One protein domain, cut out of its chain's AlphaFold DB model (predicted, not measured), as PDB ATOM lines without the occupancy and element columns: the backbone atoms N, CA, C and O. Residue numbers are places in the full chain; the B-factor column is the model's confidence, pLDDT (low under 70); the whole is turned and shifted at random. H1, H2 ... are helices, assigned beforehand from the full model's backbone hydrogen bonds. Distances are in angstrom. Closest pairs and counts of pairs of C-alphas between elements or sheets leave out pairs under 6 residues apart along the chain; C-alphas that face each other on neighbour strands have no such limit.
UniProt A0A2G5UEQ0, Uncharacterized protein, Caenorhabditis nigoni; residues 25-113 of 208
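This is residues 25 to 113 of the 208 residues of an uncharacterized protein of Caenorhabditis nigoni (UniProt A0A2G5UEQ0). One long helix, H1, has H2 and a loop on one side and a helical hairpin, H3 and H4, on another, with H3 packed on H1 and H4 beyond H3. Between H2 and H3, residues 55 to 68 make a long loop, and after H4 residues 104 to 113 fold back toward the later part of H1. The printed part has 89 residues, with four named helices in the order H1, H2, H3, H4, and no named strand; the class is all helix. The whole is compact, with a radius of gyration of the C-alphas of 12.6 A and spans of 33 by 29 by 22 A.

Start with H1, residues 25 to 46, and look at its residues 35 to 44: these alone touch H2, residues 50 to 54, and the closest C-alphas are those of Gly 39 and Ser 53, 4.7 A apart. With residues 29 to 37 alone, H1 touches H3, residues 69 to 80; the closest C-alphas, of Ser 33 and Ile 72, are 5.1 A apart. H1 and H3 run opposite ways at a steep tilt of 54 degrees. Go on to H4, residues 91 to 103, which forms a helical hairpin with H3: they touch, closest at the C-alphas of Cys 70 and Cys 101, 5.3 A apart, and run opposite ways at a steep tilt of 43 degrees. H4 is apart from H1 and from H2, and H2 is apart from H3. In H1, H2, H3 and H4 every O i to N i+4 pair is within hydrogen-bond range.

Find C-alpha 25 at (147.850, 207.849, 292.048); from there H1 runs 31.6 A to C-alpha 46 at (175.375, 222.926, 288.453). H2 measures 6.1 A from C-alpha 50 to 54, and H3 16.3 A from C-alpha 69 to 80. H4 covers 18.6 A from C-alpha 91 and ends at C-alpha 103, at (172.470, 196.427, 295.776).

Look for the two C-alphas farthest apart at Thr 49 and Glu 85, 34.3 A. The printed part has no cut. The link from H1 to H2 is tight, that from H3 to H4 short, and that from H2 to H3 long. The mean pLDDT of the printed part is 86.4, and residue 113 is under 70.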
ATOM      1  N   GLU A  25     146.751 207.918 291.078       73.00
ATOM      2  CA  GLU A  25     147.850 207.849 292.048       73.00
ATOM      3  C   GLU A  25     149.182 207.376 291.435       73.00
ATOM      4  O   GLU A  25     150.250 207.861 291.805       73.00
ATOM      5  N   ASP A  26     149.144 206.443 290.477       76.12
ATOM      6  CA  ASP A  26     150.348 205.944 289.805       76.12
ATOM      7  C   ASP A  26     150.886 206.981 288.810       76.12
ATOM      8  O   ASP A  26     152.099 207.177 288.713       76.12
ATOM      9  N   ALA A  27     149.996 207.709 288.127       77.88
ATOM     10  CA  ALA A  27     150.379 208.809 287.242       77.88
ATOM     11  C   ALA A  27     151.067 209.948 288.012       77.88
ATOM     12  O   ALA A  27     152.102 210.450 287.573       77.88
ATOM     13  N   GLN A  28     150.539 210.316 289.185       84.44
ATOM     14  CA  GLN A  28     151.127 211.346 290.049       84.44
ATOM     15  C   GLN A  28     152.527 210.954 290.542       84.44
ATOM     16  O   GLN A  28     153.451 211.765 290.482       84.44
ATOM     17  N   LYS A  29     152.730 209.693 290.950       86.81
ATOM     18  CA  LYS A  29     154.055 209.192 291.364       86.81
ATOM     19  C   LYS A  29     155.086 209.277 290.243       86.81
ATOM     20  O   LYS A  29     156.223 209.685 290.490       86.81
ATOM     21  N   VAL A  30     154.699 208.914 289.019       88.19
ATOM     22  CA  VAL A  30     155.576 209.017 287.844       88.19
ATOM     23  C   VAL A  30     155.908 210.480 287.559       88.19
ATOM     24  O   VAL A  30     157.082 210.819 287.434       88.19
ATOM     25  N   GLN A  31     154.910 211.368 287.539       86.81
ATOM     26  CA  GLN A  31     155.112 212.805 287.321       86.81
ATOM     27  C   GLN A  31     156.045 213.424 288.369       86.81
ATOM     28  O   GLN A  31     156.984 214.141 288.015       86.81
ATOM     29  N   CYS A  32     155.834 213.099 289.645       90.88
ATOM     30  CA  CYS A  32     156.697 213.545 290.731       90.88
ATOM     31  C   CYS A  32     158.137 213.058 290.542       90.88
ATOM     32  O   CYS A  32     159.080 213.848 290.623       90.88
ATOM     33  N   SER A  33     158.307 211.771 290.231       92.12
ATOM     34  CA  SER A  33     159.625 211.159 290.045       92.12
ATOM     35  C   SER A  33     160.371 211.767 288.870       92.12
ATOM     36  O   SER A  33     161.548 212.080 289.003       92.12
ATOM     37  N   VAL A  34     159.690 212.008 287.747       88.50
ATOM     38  CA  VAL A  34     160.282 212.668 286.577       88.50
ATOM     39  C   VAL A  34     160.666 214.110 286.906       88.50
ATOM     40  O   VAL A  34     161.780 214.524 286.600       88.50
ATOM     41  N   CYS A  35     159.808 214.872 287.589       88.12
ATOM     42  CA  CYS A  35     160.150 216.238 287.990       88.12
ATOM     43  C   CYS A  35     161.389 216.263 288.900       88.12
ATOM     44  O   CYS A  35     162.336 217.016 288.659       88.12
ATOM     45  N   GLN A  36     161.417 215.411 289.928       92.19
ATOM     46  CA  GLN A  36     162.549 215.350 290.849       92.19
ATOM     47  C   GLN A  36     163.808 214.768 290.195       92.19
ATOM     48  O   GLN A  36     164.903 215.196 290.550       92.19
ATOM     49  N   PHE A  37     163.680 213.875 289.204       89.31
ATOM     50  CA  PHE A  37     164.793 213.400 288.375       89.31
ATOM     51  C   PHE A  37     165.469 214.563 287.644       89.31
ATOM     52  O   PHE A  37     166.695 214.693 287.683       89.31
ATOM     53  N   LEU A  38     164.674 215.444 287.028       84.69
ATOM     54  CA  LEU A  38     165.177 216.637 286.346       84.69
ATOM     55  C   LEU A  38     165.871 217.585 287.327       84.69
ATOM     56  O   LEU A  38     167.011 217.985 287.093       84.69
ATOM     57  N   GLY A  39     165.226 217.893 288.455       86.44
ATOM     58  CA  GLY A  39     165.813 218.750 289.487       86.44
ATOM     59  C   GLY A  39     167.121 218.185 290.049       86.44
ATOM     60  O   GLY A  39     168.105 218.909 290.181       86.44
ATOM     61  N   ALA A  40     167.173 216.880 290.319       87.19
ATOM     62  CA  ALA A  40     168.374 216.188 290.781       87.19
ATOM     63  C   ALA A  40     169.506 216.204 289.742       87.19
ATOM     64  O   ALA A  40     170.655 216.464 290.092       87.19
ATOM     65  N   SER A  41     169.180 215.991 288.466       81.12
ATOM     66  CA  SER A  41     170.151 216.030 287.364       81.12
ATOM     67  C   SER A  41     170.750 217.430 287.192       81.12
ATOM     68  O   SER A  41     171.958 217.584 287.009       81.12
ATOM     69  N   VAL A  42     169.923 218.475 287.318       80.25
ATOM     70  CA  VAL A  42     170.378 219.875 287.298       80.25
ATOM     71  C   VAL A  42     171.265 220.182 288.504       80.25
ATOM     72  O   VAL A  42     172.315 220.809 288.335       80.25
ATOM     73  N   ALA A  43     170.895 219.720 289.702       83.75
ATOM     74  CA  ALA A  43     171.703 219.882 290.911       83.75
ATOM     75  C   ALA A  43     173.099 219.259 290.745       83.75
ATOM     76  O   ALA A  43     174.104 219.935 290.959       83.75
ATOM     77  N   ALA A  44     173.161 218.010 290.268       80.62
ATOM     78  CA  ALA A  44     174.408 217.280 290.038       80.62
ATOM     79  C   ALA A  44     175.337 217.997 289.047       80.62
ATOM     80  O   ALA A  44     176.556 217.985 289.205       80.62
ATOM     81  N   LYS A  45     174.765 218.653 288.033       76.19
ATOM     82  CA  LYS A  45     175.527 219.373 287.011       76.19
ATOM     83  C   LYS A  45     175.998 220.757 287.452       76.19
ATOM     84  O   LYS A  45     177.112 221.162 287.140       76.19
ATOM     85  N   THR A  46     175.122 221.516 288.106       79.38
ATOM     86  CA  THR A  46     175.375 222.926 288.453       79.38
ATOM     87  C   THR A  46     176.075 223.093 289.798       79.38
ATOM     88  O   THR A  46     176.528 224.190 290.115       79.38
ATOM     89  N   GLY A  47     176.148 222.028 290.602       76.88
ATOM     90  CA  GLY A  47     176.612 222.089 291.987       76.88
ATOM     91  C   GLY A  47     175.597 222.728 292.942       76.88
ATOM     92  O   GLY A  47     175.914 222.953 294.109       76.88
ATOM     93  N   ALA A  48     174.381 223.035 292.472       84.06
ATOM     94  CA  ALA A  48     173.297 223.502 293.325       84.06
ATOM     95  C   ALA A  48     172.848 222.399 294.295       84.06
ATOM     96  O   ALA A  48     173.011 221.205 294.039       84.06
ATOM     97  N   THR A  49     172.229 222.782 295.415       88.25
ATOM     98  CA  THR A  49     171.671 221.782 296.328       88.25
ATOM     99  C   THR A  49     170.471 221.090 295.682       88.25
ATOM    100  O   THR A  49     169.654 221.705 294.982       88.25
ATOM    101  N   ARG A  50     170.340 219.787 295.941       86.44
ATOM    102  CA  ARG A  50     169.194 218.996 295.480       86.44
ATOM    103  C   ARG A  50     167.875 219.591 295.961       86.44
ATOM    104  O   ARG A  50     166.953 219.739 295.170       86.44
ATOM    105  N   GLU A  51     167.819 219.982 297.229       89.25
ATOM    106  CA  GLU A  51     166.630 220.567 297.851       89.25
ATOM    107  C   GLU A  51     166.172 221.843 297.130       89.25
ATOM    108  O   GLU A  51     164.991 221.993 296.819       89.25
ATOM    109  N   ALA A  52     167.104 222.732 296.763       88.12
ATOM    110  CA  ALA A  52     166.774 223.923 295.984       88.12
ATOM    111  C   ALA A  52     166.253 223.567 294.582       88.12
ATOM    112  O   ALA A  52     165.292 224.174 294.108       88.12
ATOM    113  N   SER A  53     166.856 222.562 293.944       86.81
ATOM    114  CA  SER A  53     166.562 222.185 292.557       86.81
ATOM    115  C   SER A  53     165.253 221.398 292.401       86.81
ATOM    116  O   SER A  53     164.621 221.466 291.351       86.81
ATOM    117  N   VAL A  54     164.797 220.695 293.445       92.00
ATOM    118  CA  VAL A  54     163.519 219.950 293.444       92.00
ATOM    119  C   VAL A  54     162.365 220.717 294.089       92.00
ATOM    120  O   VAL A  54     161.217 220.298 293.972       92.00
ATOM    121  N   LYS A  55     162.622 221.874 294.714       92.38
ATOM    122  CA  LYS A  55     161.611 222.687 295.417       92.38
ATOM    123  C   LYS A  55     160.382 223.019 294.569       92.38
ATOM    124  O   LYS A  55     159.291 223.180 295.111       92.38
ATOM    125  N   HIS A  56     160.545 223.162 293.254       89.06
ATOM    126  CA  HIS A  56     159.415 223.374 292.349       89.06
ATOM    127  C   HIS A  56     158.487 222.151 292.301       89.06
ATOM    128  O   HIS A  56     157.274 222.316 292.386       89.06
ATOM    129  N   CYS A  57     159.055 220.945 292.244       90.88
ATOM    130  CA  CYS A  57     158.318 219.683 292.207       90.88
ATOM    131  C   CYS A  57     157.503 219.450 293.481       90.88
ATOM    132  O   CYS A  57     156.375 218.981 293.411       90.88
ATOM    133  N   LEU A  58     158.045 219.860 294.633       92.88
ATOM    134  CA  LEU A  58     157.407 219.670 295.940       92.88
ATOM    135  C   LEU A  58     156.107 220.469 296.134       92.88
ATOM    136  O   LEU A  58     155.452 220.342 297.163       92.88
ATOM    137  N   LYS A  59     155.740 221.325 295.172       90.75
ATOM    138  CA  LYS A  59     154.494 222.103 295.193       90.75
ATOM    139  C   LYS A  59     153.304 221.352 294.597       90.75
ATOM    140  O   LYS A  59     152.183 221.835 294.731       90.75
ATOM    141  N   PHE A  60     153.541 220.248 293.890       87.00
ATOM    142  CA  PHE A  60     152.485 219.477 293.245       87.00
ATOM    143  C   PHE A  60     151.904 218.438 294.205       87.00
ATOM    144  O   PHE A  60     152.636 217.822 294.980       87.00
ATOM    145  N   GLU A  61     150.588 218.246 294.123       84.62
ATOM    146  CA  GLU A  61     149.859 217.234 294.893       84.62
ATOM    147  C   GLU A  61     150.414 215.831 294.602       84.62
ATOM    148  O   GLU A  61     150.608 215.455 293.441       84.62
ATOM    149  N   GLY A  62     150.703 215.070 295.659       82.88
ATOM    150  CA  GLY A  62     151.325 213.748 295.566       82.88
ATOM    151  C   GLY A  62     152.845 213.779 295.360       82.88
ATOM    152  O   GLY A  62     153.441 212.739 295.069       82.88
ATOM    153  N   CYS A  63     153.484 214.950 295.495       90.69
ATOM    154  CA  CYS A  63     154.934 215.131 295.376       90.69
ATOM    155  C   CYS A  63     155.570 215.858 296.571       90.69
ATOM    156  O   CYS A  63     156.655 216.420 296.463       90.69
ATOM    157  N   GLU A  64     154.935 215.837 297.738       92.31
ATOM    158  CA  GLU A  64     155.333 216.616 298.919       92.31
ATOM    159  C   GLU A  64     156.648 216.127 299.547       92.31
ATOM    160  O   GLU A  64     157.310 216.860 300.286       92.31
ATOM    161  N   LYS A  65     157.042 214.882 299.257       92.50
ATOM    162  CA  LYS A  65     158.268 214.261 299.763       92.50
ATOM    163  C   LYS A  65     159.385 214.348 298.726       92.50
ATOM    164  O   LYS A  65     159.225 213.925 297.583       92.50
ATOM    165  N   GLN A  66     160.563 214.786 299.164       93.56
ATOM    166  CA  GLN A  66     161.783 214.643 298.378       93.56
ATOM    167  C   GLN A  66     162.206 213.168 298.293       93.56
ATOM    168  O   GLN A  66     162.420 212.511 299.313       93.56
ATOM    169  N   LEU A  67     162.354 212.670 297.069       93.56
ATOM    170  CA  LEU A  67     162.770 211.309 296.758       93.56
ATOM    171  C   LEU A  67     164.300 211.199 296.685       93.56
ATOM    172  O   LEU A  67     165.007 212.095 296.199       93.56
ATOM    173  N   THR A  68     164.814 210.065 297.143       92.94
ATOM    174  CA  THR A  68     166.198 209.622 296.937       92.94
ATOM    175  C   THR A  68     166.449 209.252 295.473       92.94
ATOM    176  O   THR A  68     165.512 209.055 294.698       92.94
ATOM    177  N   ASP A  69     167.720 209.142 295.073       91.69
ATOM    178  CA  ASP A  69     168.086 208.718 293.711       91.69
ATOM    179  C   ASP A  69     167.478 207.363 293.359       91.69
ATOM    180  O   ASP A  69     166.907 207.193 292.284       91.69
ATOM    181  N   CYS A  70     167.530 206.424 294.297       93.19
ATOM    182  CA  CYS A  70     167.019 205.083 294.084       93.19
ATOM    183  C   CYS A  70     165.492 204.995 294.085       93.19
ATOM    184  O   CYS A  70     164.945 204.230 293.291       93.19
ATOM    185  N   GLU A  71     164.787 205.808 294.879       94.12
ATOM    186  CA  GLU A  71     163.326 205.928 294.756       94.12
ATOM    187  C   GLU A  71     162.945 206.426 293.352       94.12
ATOM    188  O   GLU A  71     162.117 205.799 292.688       94.12
ATOM    189  N   ILE A  72     163.607 207.477 292.855       92.50
ATOM    190  CA  ILE A  72     163.363 208.032 291.513       92.50
ATOM    191  C   ILE A  72     163.635 206.989 290.428       92.50
ATOM    192  O   ILE A  72     162.764 206.719 289.600       92.50
ATOM    193  N   ILE A  73     164.825 206.382 290.433       91.12
ATOM    194  CA  ILE A  73     165.214 205.404 289.413       91.12
ATOM    195  C   ILE A  73     164.314 204.173 289.452       91.12
ATOM    196  O   ILE A  73     163.988 203.654 288.390       91.12
ATOM    197  N   SER A  74     163.845 203.731 290.622       92.62
ATOM    198  CA  SER A  74     162.914 202.599 290.698       92.62
ATOM    199  C   SER A  74     161.595 202.882 289.972       92.62
ATOM    200  O   SER A  74     161.106 202.024 289.238       92.62
ATOM    201  N   ILE A  75     161.057 204.100 290.110       91.94
ATOM    202  CA  ILE A  75     159.795 204.509 289.484       91.94
ATOM    203  C   ILE A  75     159.992 204.715 287.980       91.94
ATOM    204  O   ILE A  75     159.203 204.204 287.188       91.94
ATOM    205  N   VAL A  76     161.071 205.395 287.578       89.06
ATOM    206  CA  VAL A  76     161.413 205.595 286.158       89.06
ATOM    207  C   VAL A  76     161.660 204.255 285.466       89.06
ATOM    208  O   VAL A  76     161.137 204.017 284.380       89.06
ATOM    209  N   HIS A  77     162.399 203.346 286.103       91.50
ATOM    210  CA  HIS A  77     162.644 202.007 285.577       91.50
ATOM    211  C   HIS A  77     161.342 201.215 285.435       91.50
ATOM    212  O   HIS A  77     161.091 200.656 284.371       91.50
ATOM    213  N   ALA A  78     160.492 201.200 286.466       90.88
ATOM    214  CA  ALA A  78     159.205 200.512 286.413       90.88
ATOM    215  C   ALA A  78     158.300 201.051 285.296       90.88
ATOM    216  O   ALA A  78     157.605 200.269 284.653       90.88
ATOM    217  N   GLU A  79     158.323 202.361 285.038       89.25
ATOM    218  CA  GLU A  79     157.571 202.968 283.939       89.25
ATOM    219  C   GLU A  79     158.126 202.559 282.570       89.25
ATOM    220  O   GLU A  79     157.371 202.129 281.700       89.25
ATOM    221  N   ILE A  80     159.449 202.606 282.392       86.50
ATOM    222  CA  ILE A  80     160.105 202.183 281.149       86.50
ATOM    223  C   ILE A  80     159.816 200.708 280.845       86.50
ATOM    224  O   ILE A  80     159.518 200.368 279.702       86.50
ATOM    225  N   GLN A  81     159.824 199.839 281.860       89.19
ATOM    226  CA  GLN A  81     159.540 198.406 281.704       89.19
ATOM    227  C   GLN A  81     158.110 198.107 281.228       89.19
ATOM    228  O   GLN A  81     157.859 197.012 280.730       89.19
ATOM    229  N   LYS A  82     157.170 199.057 281.325       87.69
ATOM    230  CA  LYS A  82     155.828 198.891 280.741       87.69
ATOM    231  C   LYS A  82     155.852 198.944 279.214       87.69
ATOM    232  O   LYS A  82     154.985 198.346 278.586       87.69
ATOM    233  N   THR A  83     156.803 199.682 278.634       84.00
ATOM    234  CA  THR A  83     156.929 199.904 277.181       84.00
ATOM    235  C   THR A  83     158.402 200.023 276.755       84.00
ATOM    236  O   THR A  83     158.832 201.073 276.265       84.00
ATOM    237  N   PRO A  84     159.225 198.979 276.975       84.12
ATOM    238  CA  PRO A  84     160.677 199.045 276.783       84.12
ATOM    239  C   PRO A  84     161.076 199.371 275.338       84.12
ATOM    240  O   PRO A  84     162.097 200.017 275.100       84.12
ATOM    241  N   GLU A  85     160.249 198.994 274.362       83.12
ATOM    242  CA  GLU A  85     160.440 199.288 272.944       83.12
ATOM    243  C   GLU A  85     160.456 200.791 272.624       83.12
ATOM    244  O   GLU A  85     161.022 201.192 271.607       83.12
ATOM    245  N   LYS A  86     159.881 201.629 273.497       79.69
ATOM    246  CA  LYS A  86     159.842 203.090 273.336       79.69
ATOM    247  C   LYS A  86     161.093 203.786 273.865       79.69
ATOM    248  O   LYS A  86     161.328 204.931 273.503       79.69
ATOM    249  N   PHE A  87     161.895 203.100 274.680       82.06
ATOM    250  CA  PHE A  87     163.031 203.669 275.413       82.06
ATOM    251  C   PHE A  87     164.342 202.938 275.109       82.06
ATOM    252  O   PHE A  87     165.183 202.770 275.989       82.06
ATOM    253  N   GLN A  88     164.514 202.451 273.878       81.12
ATOM    254  CA  GLN A  88     165.628 201.574 273.497       81.12
ATOM    255  C   GLN A  88     167.011 202.136 273.855       81.12
ATOM    256  O   GLN A  88     167.879 201.369 274.259       81.12
ATOM    257  N   ASN A  89     167.213 203.454 273.741       80.00
ATOM    258  CA  ASN A  89     168.509 204.073 274.028       80.00
ATOM    259  C   ASN A  89     168.704 204.357 275.524       80.00
ATOM    260  O   ASN A  89     169.830 204.454 276.005       80.00
ATOM    261  N   SER A  90     167.607 204.471 276.270       80.06
ATOM    262  CA  SER A  90     167.612 204.767 277.706       80.06
ATOM    263  C   SER A  90     167.534 203.512 278.583       80.06
ATOM    264  O   SER A  90     167.914 203.550 279.755       80.06
ATOM    265  N   LEU A  91     167.059 202.390 278.028       84.19
ATOM    266  CA  LEU A  91     166.710 201.171 278.756       84.19
ATOM    267  C   LEU A  91     167.884 200.619 279.568       84.19
ATOM    268  O   LEU A  91     167.751 200.401 280.770       84.19
ATOM    269  N   GLN A  92     169.037 200.417 278.930       83.25
ATOM    270  CA  GLN A  92     170.195 199.796 279.574       83.25
ATOM    271  C   GLN A  92     170.816 200.695 280.649       83.25
ATOM    272  O   GLN A  92     171.197 200.212 281.718       83.25
ATOM    273  N   SER A  93     170.855 202.007 280.406       82.38
ATOM    274  CA  SER A  93     171.346 202.990 281.378       82.38
ATOM    275  C   SER A  93     170.471 203.017 282.634       82.38
ATOM    276  O   SER A  93     170.982 202.904 283.751       82.38
ATOM    277  N   VAL A  94     169.145 203.075 282.463       86.06
ATOM    278  CA  VAL A  94     168.203 203.067 283.591       86.06
ATOM    279  C   VAL A  94     168.216 201.716 284.314       86.06
ATOM    280  O   VAL A  94     168.215 201.688 285.544       86.06
ATOM    281  N   ALA A  95     168.300 200.599 283.587       88.25
ATOM    282  CA  ALA A  95     168.404 199.265 284.181       88.25
ATOM    283  C   ALA A  95     169.685 199.102 285.017       88.25
ATOM    284  O   ALA A  95     169.643 198.569 286.126       88.25
ATOM    285  N   SER A  96     170.816 199.621 284.534       87.25
ATOM    286  CA  SER A  96     172.090 199.592 285.266       87.25
ATOM    287  C   SER A  96     172.021 200.420 286.552       87.25
ATOM    288  O   SER A  96     172.470 199.970 287.610       87.25
ATOM    289  N   ALA A  97     171.404 201.605 286.498       87.62
ATOM    290  CA  ALA A  97     171.160 202.425 287.683       87.62
ATOM    291  C   ALA A  97     170.222 201.721 288.683       87.62
ATOM    292  O   ALA A  97     170.496 201.710 289.884       87.62
ATOM    293  N   ALA A  98     169.163 201.065 288.200       90.12
ATOM    294  CA  ALA A  98     168.241 200.298 289.036       90.12
ATOM    295  C   ALA A  98     168.930 199.100 289.713       90.12
ATOM    296  O   ALA A  98     168.686 198.821 290.892       90.12
ATOM    297  N   GLN A  99     169.844 198.426 289.009       90.62
ATOM    298  CA  GLN A  99     170.629 197.320 289.559       90.62
ATOM    299  C   GLN A  99     171.565 197.784 290.683       90.62
ATOM    300  O   GLN A  99     171.653 197.129 291.728       90.62
ATOM    301  N   ARG A 100     172.227 198.937 290.507       89.12
ATOM    302  CA  ARG A 100     173.036 199.561 291.567       89.12
ATOM    303  C   ARG A 100     172.182 199.865 292.795       89.12
ATOM    304  O   ARG A 100     172.536 199.451 293.891       89.12
ATOM    305  N   CYS A 101     171.021 200.480 292.596       91.62
ATOM    306  CA  CYS A 101     170.081 200.794 293.671       91.62
ATOM    307  C   CYS A 101     169.513 199.572 294.400       91.62
ATOM    308  O   CYS A 101     169.204 199.650 295.584       91.62
ATOM    309  N   SER A 102     169.396 198.433 293.714       90.56
ATOM    310  CA  SER A 102     168.975 197.174 294.341       90.56
ATOM    311  C   SER A 102     170.053 196.599 295.265       90.56
ATOM    312  O   SER A 102     169.732 195.909 296.229       90.56
ATOM    313  N   SER A 103     171.325 196.887 294.979       90.31
ATOM    314  CA  SER A 103     172.470 196.427 295.776       90.31
ATOM    315  C   SER A 103     172.822 197.409 296.900       90.31
ATOM    316  O   SER A 103     173.234 196.996 297.979       90.31
ATOM    317  N   GLU A 104     172.631 198.707 296.658       91.38
ATOM    318  CA  GLU A 104     172.897 199.794 297.596       91.38
ATOM    319  C   GLU A 104     171.755 200.832 297.523       91.38
ATOM    320  O   GLU A 104     171.777 201.722 296.672       91.38
ATOM    321  N   PRO A 105     170.746 200.759 298.414       87.69
ATOM    322  CA  PRO A 105     169.569 201.641 298.368       87.69
ATOM    323  C   PRO A 105     169.866 203.135 298.570       87.69
ATOM    324  O   PRO A 105     169.025 203.979 298.267       87.69
ATOM    325  N   SER A 106     171.046 203.466 299.099       87.06
ATOM    326  CA  SER A 106     171.546 204.832 299.286       87.06
ATOM    327  C   SER A 106     172.462 205.313 298.156       87.06
ATOM    328  O   SER A 106     173.020 206.405 298.266       87.06
ATOM    329  N   ALA A 107     172.640 204.522 297.093       86.38
ATOM    330  CA  ALA A 107     173.533 204.865 295.997       86.38
ATOM    331  C   ALA A 107     173.118 206.178 295.322       86.38
ATOM    332  O   ALA A 107     171.955 206.395 294.970       86.38
ATOM    333  N   LEU A 108     174.101 207.041 295.078       84.62
ATOM    334  CA  LEU A 108     173.919 208.347 294.450       84.62
ATOM    335  C   LEU A 108     173.909 208.242 292.918       84.62
ATOM    336  O   LEU A 108     174.660 208.922 292.229       84.62
ATOM    337  N   VAL A 109     173.069 207.374 292.352       83.44
ATOM    338  CA  VAL A 109     173.096 207.058 290.909       83.44
ATOM    339  C   VAL A 109     172.757 208.240 289.987       83.44
ATOM    340  O   VAL A 109     173.099 208.196 288.809       83.44
ATOM    341  N   ILE A 110     172.120 209.297 290.506       80.94
ATOM    342  CA  ILE A 110     171.863 210.560 289.790       80.94
ATOM    343  C   ILE A 110     172.901 211.618 290.199       80.94
ATOM    344  O   ILE A 110     173.346 212.429 289.389       80.94
ATOM    345  N   SER A 111     173.296 211.621 291.469       71.12
ATOM    346  CA  SER A 111     174.082 212.709 292.060       71.12
ATOM    347  C   SER A 111     175.606 212.508 291.962       71.12
ATOM    348  O   SER A 111     176.353 213.455 292.179       71.12
ATOM    349  N   GLU A 112     176.079 211.302 291.633       71.12
ATOM    350  CA  GLU A 112     177.504 210.919 291.624       71.12
ATOM    351  C   GLU A 112     178.222 211.218 290.300       71.12
ATOM    352  O   GLU A 112     179.405 211.550 290.302       71.12
ATOM    353  N   SER A 113     177.534 211.125 289.156       68.50
ATOM    354  CA  SER A 113     178.159 211.324 287.841       68.50
ATOM    355  C   SER A 113     177.304 212.197 286.929       68.50
ATOM    356  O   SER A 113     176.442 211.701 286.201       68.50
TER     357      SER A 113